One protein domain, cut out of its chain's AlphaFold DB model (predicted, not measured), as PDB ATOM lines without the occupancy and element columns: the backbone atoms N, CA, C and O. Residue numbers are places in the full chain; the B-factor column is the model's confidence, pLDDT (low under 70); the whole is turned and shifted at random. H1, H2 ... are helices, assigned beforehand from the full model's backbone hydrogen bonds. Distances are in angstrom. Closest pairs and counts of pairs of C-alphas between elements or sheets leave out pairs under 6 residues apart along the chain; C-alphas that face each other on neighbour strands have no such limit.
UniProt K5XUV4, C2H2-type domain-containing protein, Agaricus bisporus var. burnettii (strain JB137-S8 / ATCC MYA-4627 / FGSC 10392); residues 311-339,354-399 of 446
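This is residues 311 to 339 and 354 to 399 of the 446 residues of the protein "C2H2-type domain-containing protein" of Agaricus bisporus var. burnettii (strain JB137-S8 / ATCC MYA-4627 / FGSC 10392) (UniProt K5XUV4). H5 and H2 run loosely side by side with H1 near both, while residues 354 to 362 of H4 stick out past a long link whose residues 371 to 372 pair antiparallel with residues 381 to 382. The printed part has 75 residues, with five named helices, H1 to H5, and no named strand: all helix, loose, radius of gyration of the C-alphas 14.2 A, spans 39 by 28 by 22 A.

Find C-alpha 385 at (59.245, 41.533, 92.178); H5 runs 15.8 A to C-alpha 395. H2, residues 319 to 329, spans 15.2 A. H1, residues 311 to 315, spans 6.4 A; H3, residues 332 to 339, 11.5 A. H4, residues 354 to 363, runs 14.2 A from (86.285, 40.476, 98.722).

H2 and H5 are close but not clearly touching, closest C-alphas Met 319 and Leu 385, 7.2 A, at a shallow tilt of 18 degrees, the same way. H1 is close but not clearly touching to H2 (closest C-alphas Ile 313 and Ile 322, 5.6 A) and H5 (Met 314 and Lys 389, 6.9 A). H3 and H4 are apart from each other and the rest. Every O i to N i+4 pair is within hydrogen-bond range in H1 and H2; H3 has 1 of 4, and 1 of 5 O i to N i+3, H4 5 of 6, H5 6 of 7.

The farthest C-alphas, Ala 328 and Lys 354, are 40.6 A apart. Residues 340 to 353 are cut out, a gap of 33.7 A between C-alphas 339 and 354. The link H4 to H5 is long. In the printed part, the model's pLDDT is under 70 at 22 residues, among them residues 329 to 339.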
ATOM      1  N   ALA A 311      52.795  51.642  83.172       72.06
ATOM      2  CA  ALA A 311      51.689  51.926  84.087       72.06
ATOM      3  C   ALA A 311      50.858  50.673  84.432       72.06
ATOM      4  O   ALA A 311      50.358  50.537  85.550       72.06
ATOM      5  N   GLN A 312      50.705  49.735  83.499       75.00
ATOM      6  CA  GLN A 312      50.043  48.449  83.733       75.00
ATOM      7  C   GLN A 312      50.947  47.499  84.534       75.00
ATOM      8  O   GLN A 312      50.503  46.936  85.528       75.00
ATOM      9  N   ILE A 313      52.235  47.409  84.195       78.25
ATOM     10  CA  ILE A 313      53.245  46.614  84.912       78.25
ATOM     11  C   ILE A 313      53.380  47.074  86.367       78.25
ATOM     12  O   ILE A 313      53.477  46.253  87.279       78.25
ATOM     13  N   MET A 314      53.378  48.385  86.615       75.06
ATOM     14  CA  MET A 314      53.508  48.934  87.965       75.06
ATOM     15  C   MET A 314      52.280  48.629  88.831       75.06
ATOM     16  O   MET A 314      52.460  48.327  90.015       75.06
ATOM     17  N   ARG A 315      51.074  48.619  88.245       79.12
ATOM     18  CA  ARG A 315      49.816  48.246  88.920       79.12
ATOM     19  C   ARG A 315      49.665  46.742  89.136       79.12
ATOM     20  O   ARG A 315      49.033  46.333  90.103       79.12
ATOM     21  N   GLU A 316      50.262  45.928  88.275       82.38
ATOM     22  CA  GLU A 316      50.118  44.479  88.332       82.38
ATOM     23  C   GLU A 316      50.930  43.874  89.483       82.38
ATOM     24  O   GLU A 316      52.107  44.184  89.673       82.38
ATOM     25  N   THR A 317      50.318  43.004  90.279       80.69
ATOM     26  CA  THR A 317      50.997  42.309  91.385       80.69
ATOM     27  C   THR A 317      51.411  40.894  91.007       80.69
ATOM     28  O   THR A 317      52.280  40.324  91.665       80.69
ATOM     29  N   ASP A 318      50.812  40.335  89.955       82.00
ATOM     30  CA  ASP A 318      51.100  38.988  89.481       82.00
ATOM     31  C   ASP A 318      52.297  38.966  88.518       82.00
ATOM     32  O   ASP A 318      52.285  39.562  87.437       82.00
ATOM     33  N   MET A 319      53.333  38.214  88.894       73.44
ATOM     34  CA  MET A 319      54.530  38.016  88.078       73.44
ATOM     35  C   MET A 319      54.230  37.419  86.707       73.44
ATOM     36  O   MET A 319      54.884  37.802  85.740       73.44
ATOM     37  N   ARG A 320      53.269  36.494  86.599       77.75
ATOM     38  CA  ARG A 320      52.962  35.835  85.319       77.75
ATOM     39  C   ARG A 320      52.382  36.826  84.326       77.75
ATOM     40  O   ARG A 320      52.764  36.818  83.162       77.75
ATOM     41  N   LYS A 321      51.523  37.724  84.809       81.00
ATOM     42  CA  LYS A 321      50.952  38.806  84.006       81.00
ATOM     43  C   LYS A 321      51.999  39.845  83.640       81.00
ATOM     44  O   LYS A 321      52.056  40.235  82.486       81.00
ATOM     45  N   ILE A 322      52.876  40.234  84.569       79.38
ATOM     46  CA  ILE A 322      53.990  41.144  84.251       79.38
ATOM     47  C   ILE A 322      54.880  40.539  83.159       79.38
ATOM     48  O   ILE A 322      55.198  41.216  82.188       79.38
ATOM     49  N   VAL A 323      55.271  39.270  83.299       76.06
ATOM     50  CA  VAL A 323      56.092  38.568  82.303       76.06
ATOM     51  C   VAL A 323      55.356  38.448  80.971       76.06
ATOM     52  O   VAL A 323      55.958  38.716  79.940       76.06
ATOM     53  N   SER A 324      54.062  38.130  80.988       79.62
ATOM     54  CA  SER A 324      53.228  38.070  79.785       79.62
ATOM     55  C   SER A 324      53.116  39.426  79.085       79.62
ATOM     56  O   SER A 324      53.272  39.480  77.871       79.62
ATOM     57  N   ILE A 325      52.929  40.522  79.830       79.75
ATOM     58  CA  ILE A 325      52.922  41.886  79.286       79.75
ATOM     59  C   ILE A 325      54.275  42.184  78.639       79.75
ATOM     60  O   ILE A 325      54.317  42.592  77.487       79.75
ATOM     61  N   LEU A 326      55.380  41.917  79.339       74.69
ATOM     62  CA  LEU A 326      56.726  42.131  78.806       74.69
ATOM     63  C   LEU A 326      56.985  41.290  77.551       74.69
ATOM     64  O   LEU A 326      57.555  41.793  76.597       74.69
ATOM     65  N   GLN A 327      56.553  40.032  77.513       74.69
ATOM     66  CA  GLN A 327      56.696  39.175  76.333       74.69
ATOM     67  C   GLN A 327      55.822  39.632  75.158       74.69
ATOM     68  O   GLN A 327      56.220  39.459  74.012       74.69
ATOM     69  N   ALA A 328      54.652  40.213  75.435       73.69
ATOM     70  CA  ALA A 328      53.736  40.715  74.416       73.69
ATOM     71  C   ALA A 328      54.164  42.077  73.850       73.69
ATOM     72  O   ALA A 328      53.943  42.340  72.673       73.69
ATOM     73  N   THR A 329      54.770  42.942  74.670       67.75
ATOM     74  CA  THR A 329      55.130  44.314  74.267       67.75
ATOM     75  C   THR A 329      56.597  44.501  73.921       67.75
ATOM     76  O   THR A 329      56.960  45.519  73.347       67.75
ATOM     77  N   ILE A 330      57.466  43.561  74.290       65.12
ATOM     78  CA  ILE A 330      58.873  43.573  73.885       65.12
ATOM     79  C   ILE A 330      58.989  42.669  72.662       65.12
ATOM     80  O   ILE A 330      59.416  41.519  72.762       65.12
ATOM     81  N   THR A 331      58.586  43.171  71.493       55.78
ATOM     82  CA  THR A 331      58.954  42.496  70.247       55.78
ATOM     83  C   THR A 331      60.418  42.802  69.935       55.78
ATOM     84  O   THR A 331      60.936  43.874  70.251       55.78
ATOM     85  N   PHE A 332      61.117  41.853  69.307       48.72
ATOM     86  CA  PHE A 332      62.538  41.984  68.953       48.72
ATOM     87  C   PHE A 332      62.837  43.245  68.111       48.72
ATOM     88  O   PHE A 332      63.959  43.741  68.121       48.72
ATOM     89  N   ARG A 333      61.824  43.789  67.416       49.50
ATOM     90  CA  ARG A 333      61.922  44.971  66.548       49.50
ATOM     91  C   ARG A 333      61.909  46.307  67.295       49.50
ATOM     92  O   ARG A 333      62.551  47.245  66.832       49.50
ATOM     93  N   ASP A 334      61.245  46.396  68.445       49.72
ATOM     94  CA  ASP A 334      61.095  47.665  69.178       49.72
ATOM     95  C   ASP A 334      62.360  48.044  69.966       49.72
ATOM     96  O   ASP A 334      62.605  49.213  70.270       49.72
ATOM     97  N   TRP A 335      63.209  47.057  70.270       53.31
ATOM     98  CA  TRP A 335      64.439  47.265  71.034       53.31
ATOM     99  C   TRP A 335      65.548  47.930  70.208       53.31
ATOM    100  O   TRP A 335      66.226  48.832  70.704       53.31
ATOM    101  N   ASP A 336      65.678  47.572  68.927       45.59
ATOM    102  CA  ASP A 336      66.678  48.156  68.020       45.59
ATOM    103  C   ASP A 336      66.514  49.678  67.860       45.59
ATOM    104  O   ASP A 336      67.492  50.409  67.665       45.59
ATOM    105  N   PHE A 337      65.289  50.189  68.017       42.25
ATOM    106  CA  PHE A 337      65.020  51.621  67.929       42.25
ATOM    107  C   PHE A 337      65.498  52.395  69.166       42.25
ATOM    108  O   PHE A 337      65.970  53.526  69.027       42.25
ATOM    109  N   ALA A 338      65.430  51.784  70.355       49.06
ATOM    110  CA  ALA A 338      65.896  52.373  71.613       49.06
ATOM    111  C   ALA A 338      67.414  52.221  71.813       49.06
ATOM    112  O   ALA A 338      68.036  53.084  72.434       49.06
ATOM    113  N   THR A 339      68.024  51.159  71.273       53.53
ATOM    114  CA  THR A 339      69.454  50.878  71.469       53.53
ATOM    115  C   THR A 339      70.363  51.187  70.292       53.53
ATOM    116  O   THR A 339      71.543  50.933  70.473       53.53
ATOM    117  N   LYS A 354      86.689  40.847  97.357       81.25
ATOM    118  CA  LYS A 354      86.285  40.476  98.722       81.25
ATOM    119  C   LYS A 354      84.778  40.642  98.946       81.25
ATOM    120  O   LYS A 354      84.138  39.766  99.520       81.25
ATOM    121  N   THR A 355      84.186  41.728  98.443       80.00
ATOM    122  CA  THR A 355      82.730  41.949  98.493       80.00
ATOM    123  C   THR A 355      81.975  40.930  97.637       80.00
ATOM    124  O   THR A 355      80.933  40.440  98.068       80.00
ATOM    125  N   ARG A 356      82.509  40.561  96.461       77.62
ATOM    126  CA  ARG A 356      81.924  39.509  95.610       77.62
ATOM    127  C   ARG A 356      81.921  38.154  96.306       77.62
ATOM    128  O   ARG A 356      80.862  37.548  96.377       77.62
ATOM    129  N   GLN A 357      83.052  37.735  96.873       79.62
ATOM    130  CA  GLN A 357      83.182  36.458  97.586       79.62
ATOM    131  C   GLN A 357      82.288  36.387  98.836       79.62
ATOM    132  O   GLN A 357      81.591  35.395  99.036       79.62
ATOM    133  N   CYS A 358      82.217  37.456  99.639       75.62
ATOM    134  CA  CYS A 358      81.270  37.518 100.761       75.62
ATOM    135  C   CYS A 358      79.800  37.524 100.308       75.62
ATOM    136  O   CYS A 358      78.932  37.068 101.052       75.62
ATOM    137  N   GLY A 359      79.504  38.067  99.123       70.94
ATOM    138  CA  GLY A 359      78.168  38.049  98.527       70.94
ATOM    139  C   GLY A 359      77.802  36.697  97.914       70.94
ATOM    140  O   GLY A 359      76.637  36.317  97.959       70.94
ATOM    141  N   GLU A 360      78.783  35.958  97.398       72.38
ATOM    142  CA  GLU A 360      78.600  34.649  96.765       72.38
ATOM    143  C   GLU A 360      78.058  33.621  97.757       72.38
ATOM    144  O   GLU A 360      77.040  32.990  97.501       72.38
ATOM    145  N   GLY A 361      78.638  33.561  98.961       70.75
ATOM    146  CA  GLY A 361      78.149  32.682 100.028       70.75
ATOM    147  C   GLY A 361      76.740  33.022 100.540       70.75
ATOM    148  O   GLY A 361      76.108  32.179 101.175       70.75
ATOM    149  N   ARG A 362      76.245  34.243 100.278       64.50
ATOM    150  CA  ARG A 362      74.848  34.637 100.535       64.50
ATOM    151  C   ARG A 362      73.937  34.296  99.356       64.50
ATOM    152  O   ARG A 362      72.795  33.920  99.583       64.50
ATOM    153  N   ARG A 363      74.430  34.415  98.119       61.12
ATOM    154  CA  ARG A 363      73.688  34.086  96.891       61.12
ATOM    155  C   ARG A 363      73.508  32.580  96.702       61.12
ATOM    156  O   ARG A 363      72.456  32.178  96.232       61.12
ATOM    157  N   SER A 364      74.459  31.761  97.148       63.81
ATOM    158  CA  SER A 364      74.367  30.295  97.081       63.81
ATOM    159  C   SER A 364      73.346  29.678  98.045       63.81
ATOM    160  O   SER A 364      72.935  28.541  97.840       63.81
ATOM    161  N   ARG A 365      72.932  30.411  99.089       60.84
ATOM    162  CA  ARG A 365      71.902  29.986 100.061       60.84
ATOM    163  C   ARG A 365      70.562  30.690  99.879       60.84
ATOM    164  O   ARG A 365      69.597  30.326 100.542       60.84
ATOM    165  N   ALA A 366      70.514  31.729  99.048       60.62
ATOM    166  CA  ALA A 366      69.260  32.377  98.714       60.62
ATOM    167  C   ALA A 366      68.445  31.425  97.824       60.62
ATOM    168  O   ALA A 366      69.037  30.759  96.968       60.62
ATOM    169  N   PRO A 367      67.111  31.351  97.995       59.22
ATOM    170  CA  PRO A 367      66.266  30.663  97.030       59.22
ATOM    171  C   PRO A 367      66.602  31.183  95.632       59.22
ATOM    172  O   PRO A 367      66.851  32.382  95.451       59.22
ATOM    173  N   ARG A 368      66.709  30.251  94.676       60.25
ATOM    174  CA  ARG A 368      67.133  30.522  93.300       60.25
ATOM    175  C   ARG A 368      66.352  31.735  92.803       60.25
ATOM    176  O   ARG A 368      65.130  31.730  92.881       60.25
ATOM    177  N   ALA A 369      67.060  32.787  92.382       61.38
ATOM    178  CA  ALA A 369      66.432  33.989  91.851       61.38
ATOM    179  C   ALA A 369      65.468  33.573  90.732       61.38
ATOM    180  O   ALA A 369      65.901  33.107  89.681       61.38
ATOM    181  N   GLU A 370      64.174  33.655  91.024       71.44
ATOM    182  CA  GLU A 370      63.116  33.077  90.191       71.44
ATOM    183  C   GLU A 370      62.725  34.024  89.050       71.44
ATOM    184  O   GLU A 370      62.102  33.614  88.078       71.44
ATOM    185  N   ILE A 371      63.144  35.291  89.133       78.75
ATOM    186  CA  ILE A 371      62.706  36.340  88.221       78.75
ATOM    187  C   ILE A 371      63.882  36.801  87.363       78.75
ATOM    188  O   ILE A 371      64.786  37.490  87.838       78.75
ATOM    189  N   GLN A 372      63.854  36.427  86.088       81.69
ATOM    190  CA  GLN A 372      64.870  36.809  85.110       81.69
ATOM    191  C   GLN A 372      64.384  37.972  84.251       81.69
ATOM    192  O   GLN A 372      63.215  38.044  83.871       81.69
ATOM    193  N   CYS A 373      65.292  38.882  83.921       82.69
ATOM    194  CA  CYS A 373      65.038  39.903  82.920       82.69
ATOM    195  C   CYS A 373      65.084  39.294  81.520       82.69
ATOM    196  O   CYS A 373      66.120  38.782  81.102       82.69
ATOM    197  N   LEU A 374      63.964  39.383  80.801       78.12
ATOM    198  CA  LEU A 374      63.815  38.868  79.436       78.12
ATOM    199  C   LEU A 374      64.364  39.822  78.365       78.12
ATOM    200  O   LEU A 374      64.339  39.498  77.183       78.12
ATOM    201  N   ILE A 375      64.869  40.990  78.772       73.94
ATOM    202  CA  ILE A 375      65.431  41.974  77.850       73.94
ATOM    203  C   ILE A 375      66.775  41.452  77.316       73.94
ATOM    204  O   ILE A 375      67.667  41.123  78.120       73.94
ATOM    205  N   PRO A 376      66.946  41.374  75.981       69.81
ATOM    206  CA  PRO A 376      68.157  40.849  75.367       69.81
ATOM    207  C   PRO A 376      69.382  41.663  75.802       69.81
ATOM    208  O   PRO A 376      69.358  42.888  75.865       69.81
ATOM    209  N   GLY A 377      70.463  40.968  76.165       72.69
ATOM    210  CA  GLY A 377      71.706  41.589  76.637       72.69
ATOM    211  C   GLY A 377      71.730  41.985  78.120       72.69
ATOM    212  O   GLY A 377      72.788  42.365  78.619       72.69
ATOM    213  N   CYS A 378      70.621  41.861  78.862       78.81
ATOM    214  CA  CYS A 378      70.614  42.187  80.288       78.81
ATOM    215  C   CYS A 378      70.970  41.001  81.195       78.81
ATOM    216  O   CYS A 378      71.786  41.157  82.106       78.81
ATOM    217  N   GLY A 379      70.326  39.845  80.992       74.56
ATOM    218  CA  GLY A 379      70.590  38.602  81.737       74.56
ATOM    219  C   GLY A 379      70.490  38.709  83.268       74.56
ATOM    220  O   GLY A 379      71.055  37.885  83.986       74.56
ATOM    221  N   ALA A 380      69.833  39.748  83.796       78.12
ATOM    222  CA  ALA A 380      69.793  40.010  85.229       78.12
ATOM    223  C   ALA A 380      68.801  39.076  85.935       78.12
ATOM    224  O   ALA A 380      67.629  39.017  85.571       78.12
ATOM    225  N   ASN A 381      69.268  38.418  86.998       82.19
ATOM    226  CA  ASN A 381      68.444  37.571  87.857       82.19
ATOM    227  C   ASN A 381      68.138  38.298  89.163       82.19
ATOM    228  O   ASN A 381      69.044  38.734  89.881       82.19
ATOM    229  N   LEU A 382      66.855  38.431  89.465       83.81
ATOM    230  CA  LEU A 382      66.343  39.209  90.580       83.81
ATOM    231  C   LEU A 382      65.540  38.296  91.502       83.81
ATOM    232  O   LEU A 382      64.834  37.384  91.083       83.81
ATOM    233  N   THR A 383      65.694  38.532  92.798       82.00
ATOM    234  CA  THR A 383      65.097  37.695  93.845       82.00
ATOM    235  C   THR A 383      63.722  38.185  94.286       82.00
ATOM    236  O   THR A 383      63.052  37.495  95.043       82.00
ATOM    237  N   ALA A 384      63.304  39.382  93.862       82.25
ATOM    238  CA  ALA A 384      62.048  39.981  94.290       82.25
ATOM    239  C   ALA A 384      61.407  40.835  93.191       82.25
ATOM    240  O   ALA A 384      62.096  41.558  92.468       82.25
ATOM    241  N   LEU A 385      60.073  40.813  93.148       82.31
ATOM    242  CA  LEU A 385      59.245  41.533  92.178       82.31
ATOM    243  C   LEU A 385      59.475  43.049  92.206       82.31
ATOM    244  O   LEU A 385      59.596  43.671  91.157       82.31
ATOM    245  N   HIS A 386      59.598  43.659  93.388       79.94
ATOM    246  CA  HIS A 386      59.858  45.102  93.484       79.94
ATOM    247  C   HIS A 386      61.205  45.484  92.853       79.94
ATOM    248  O   HIS A 386      61.301  46.502  92.176       79.94
ATOM    249  N   ASN A 387      62.230  44.637  93.009       82.31
ATOM    250  CA  ASN A 387      63.528  44.850  92.372       82.31
ATOM    251  C   ASN A 387      63.444  44.642  90.855       82.31
ATOM    252  O   ASN A 387      64.126  45.344  90.116       82.31
ATOM    253  N   PHE A 388      62.598  43.720  90.393       83.62
ATOM    254  CA  PHE A 388      62.319  43.496  88.974       83.62
ATOM    255  C   PHE A 388      61.623  44.679  88.302       83.62
ATOM    256  O   PHE A 388      62.102  45.157  87.277       83.62
ATOM    257  N   LYS A 389      60.566  45.225  88.910       81.06
ATOM    258  CA  LYS A 389      59.871  46.419  88.398       81.06
ATOM    259  C   LYS A 389      60.811  47.612  88.245       81.06
ATOM    260  O   LYS A 389      60.864  48.234  87.187       81.06
ATOM    261  N   SER A 390      61.604  47.880  89.278       80.00
ATOM    262  CA  SER A 390      62.621  48.931  89.245       80.00
ATOM    263  C   SER A 390      63.733  48.674  88.234       80.00
ATOM    264  O   SER A 390      64.281  49.598  87.640       80.00
ATOM    265  N   HIS A 391      64.115  47.412  88.062       83.25
ATOM    266  CA  HIS A 391      65.124  47.035  87.089       83.25
ATOM    267  C   HIS A 391      64.645  47.314  85.660       83.25
ATOM    268  O   HIS A 391      65.393  47.886  84.871       83.25
ATOM    269  N   ILE A 392      63.398  46.964  85.349       78.00
ATOM    270  CA  ILE A 392      62.789  47.213  84.041       78.00
ATOM    271  C   ILE A 392      62.624  48.708  83.785       78.00
ATOM    272  O   ILE A 392      62.933  49.168  82.693       78.00
ATOM    273  N   SER A 393      62.230  49.495  84.790       77.06
ATOM    274  CA  SER A 393      62.092  50.947  84.617       77.06
ATOM    275  C   SER A 393      63.411  51.621  84.210       77.06
ATOM    276  O   SER A 393      63.399  52.624  83.502       77.06
ATOM    277  N   SER A 394      64.558  51.038  84.586       76.69
ATOM    278  CA  SER A 394      65.875  51.498  84.135       76.69
ATOM    279  C   SER A 394      66.128  51.278  82.644       76.69
ATOM    280  O   SER A 394      66.914  52.033  82.079       76.69
ATOM    281  N   HIS A 395      65.527  50.263  82.018       73.38
ATOM    282  CA  HIS A 395      65.670  50.030  80.576       73.38
ATOM    283  C   HIS A 395      64.913  51.078  79.768       73.38
ATOM    284  O   HIS A 395      65.430  51.587  78.784       73.38
ATOM    285  N   TYR A 396      63.730  51.459  80.241       68.81
ATOM    286  CA  TYR A 396      62.867  52.428  79.565       68.81
ATOM    287  C   TYR A 396      63.115  53.878  79.991       68.81
ATOM    288  O   TYR A 396      62.395  54.776  79.569       68.81
ATOM    289  N   GLY A 397      64.092  54.120  80.871       70.06
ATOM    290  CA  GLY A 397      64.339  55.453  81.422       70.06
ATOM    291  C   GLY A 397      63.147  56.023  82.199       70.06
ATOM    292  O   GLY A 397      63.092  57.225  82.437       70.06
ATOM    293  N   VAL A 398      62.194  55.180  82.610       67.75
ATOM    294  CA  VAL A 398      60.993  55.613  83.321       67.75
ATOM    295  C   VAL A 398      61.358  55.853  84.779       67.75
ATOM    296  O   VAL A 398      61.773  54.958  85.525       67.75
ATOM    297  N   HIS A 399      61.245  57.114  85.168       71.44
ATOM    298  CA  HIS A 399      61.626  57.623  86.471       71.44
ATOM    299  C   HIS A 399      60.460  58.411  87.066       71.44
ATOM    300  O   HIS A 399      60.374  59.636  86.961       71.44
TER     301      HIS A 399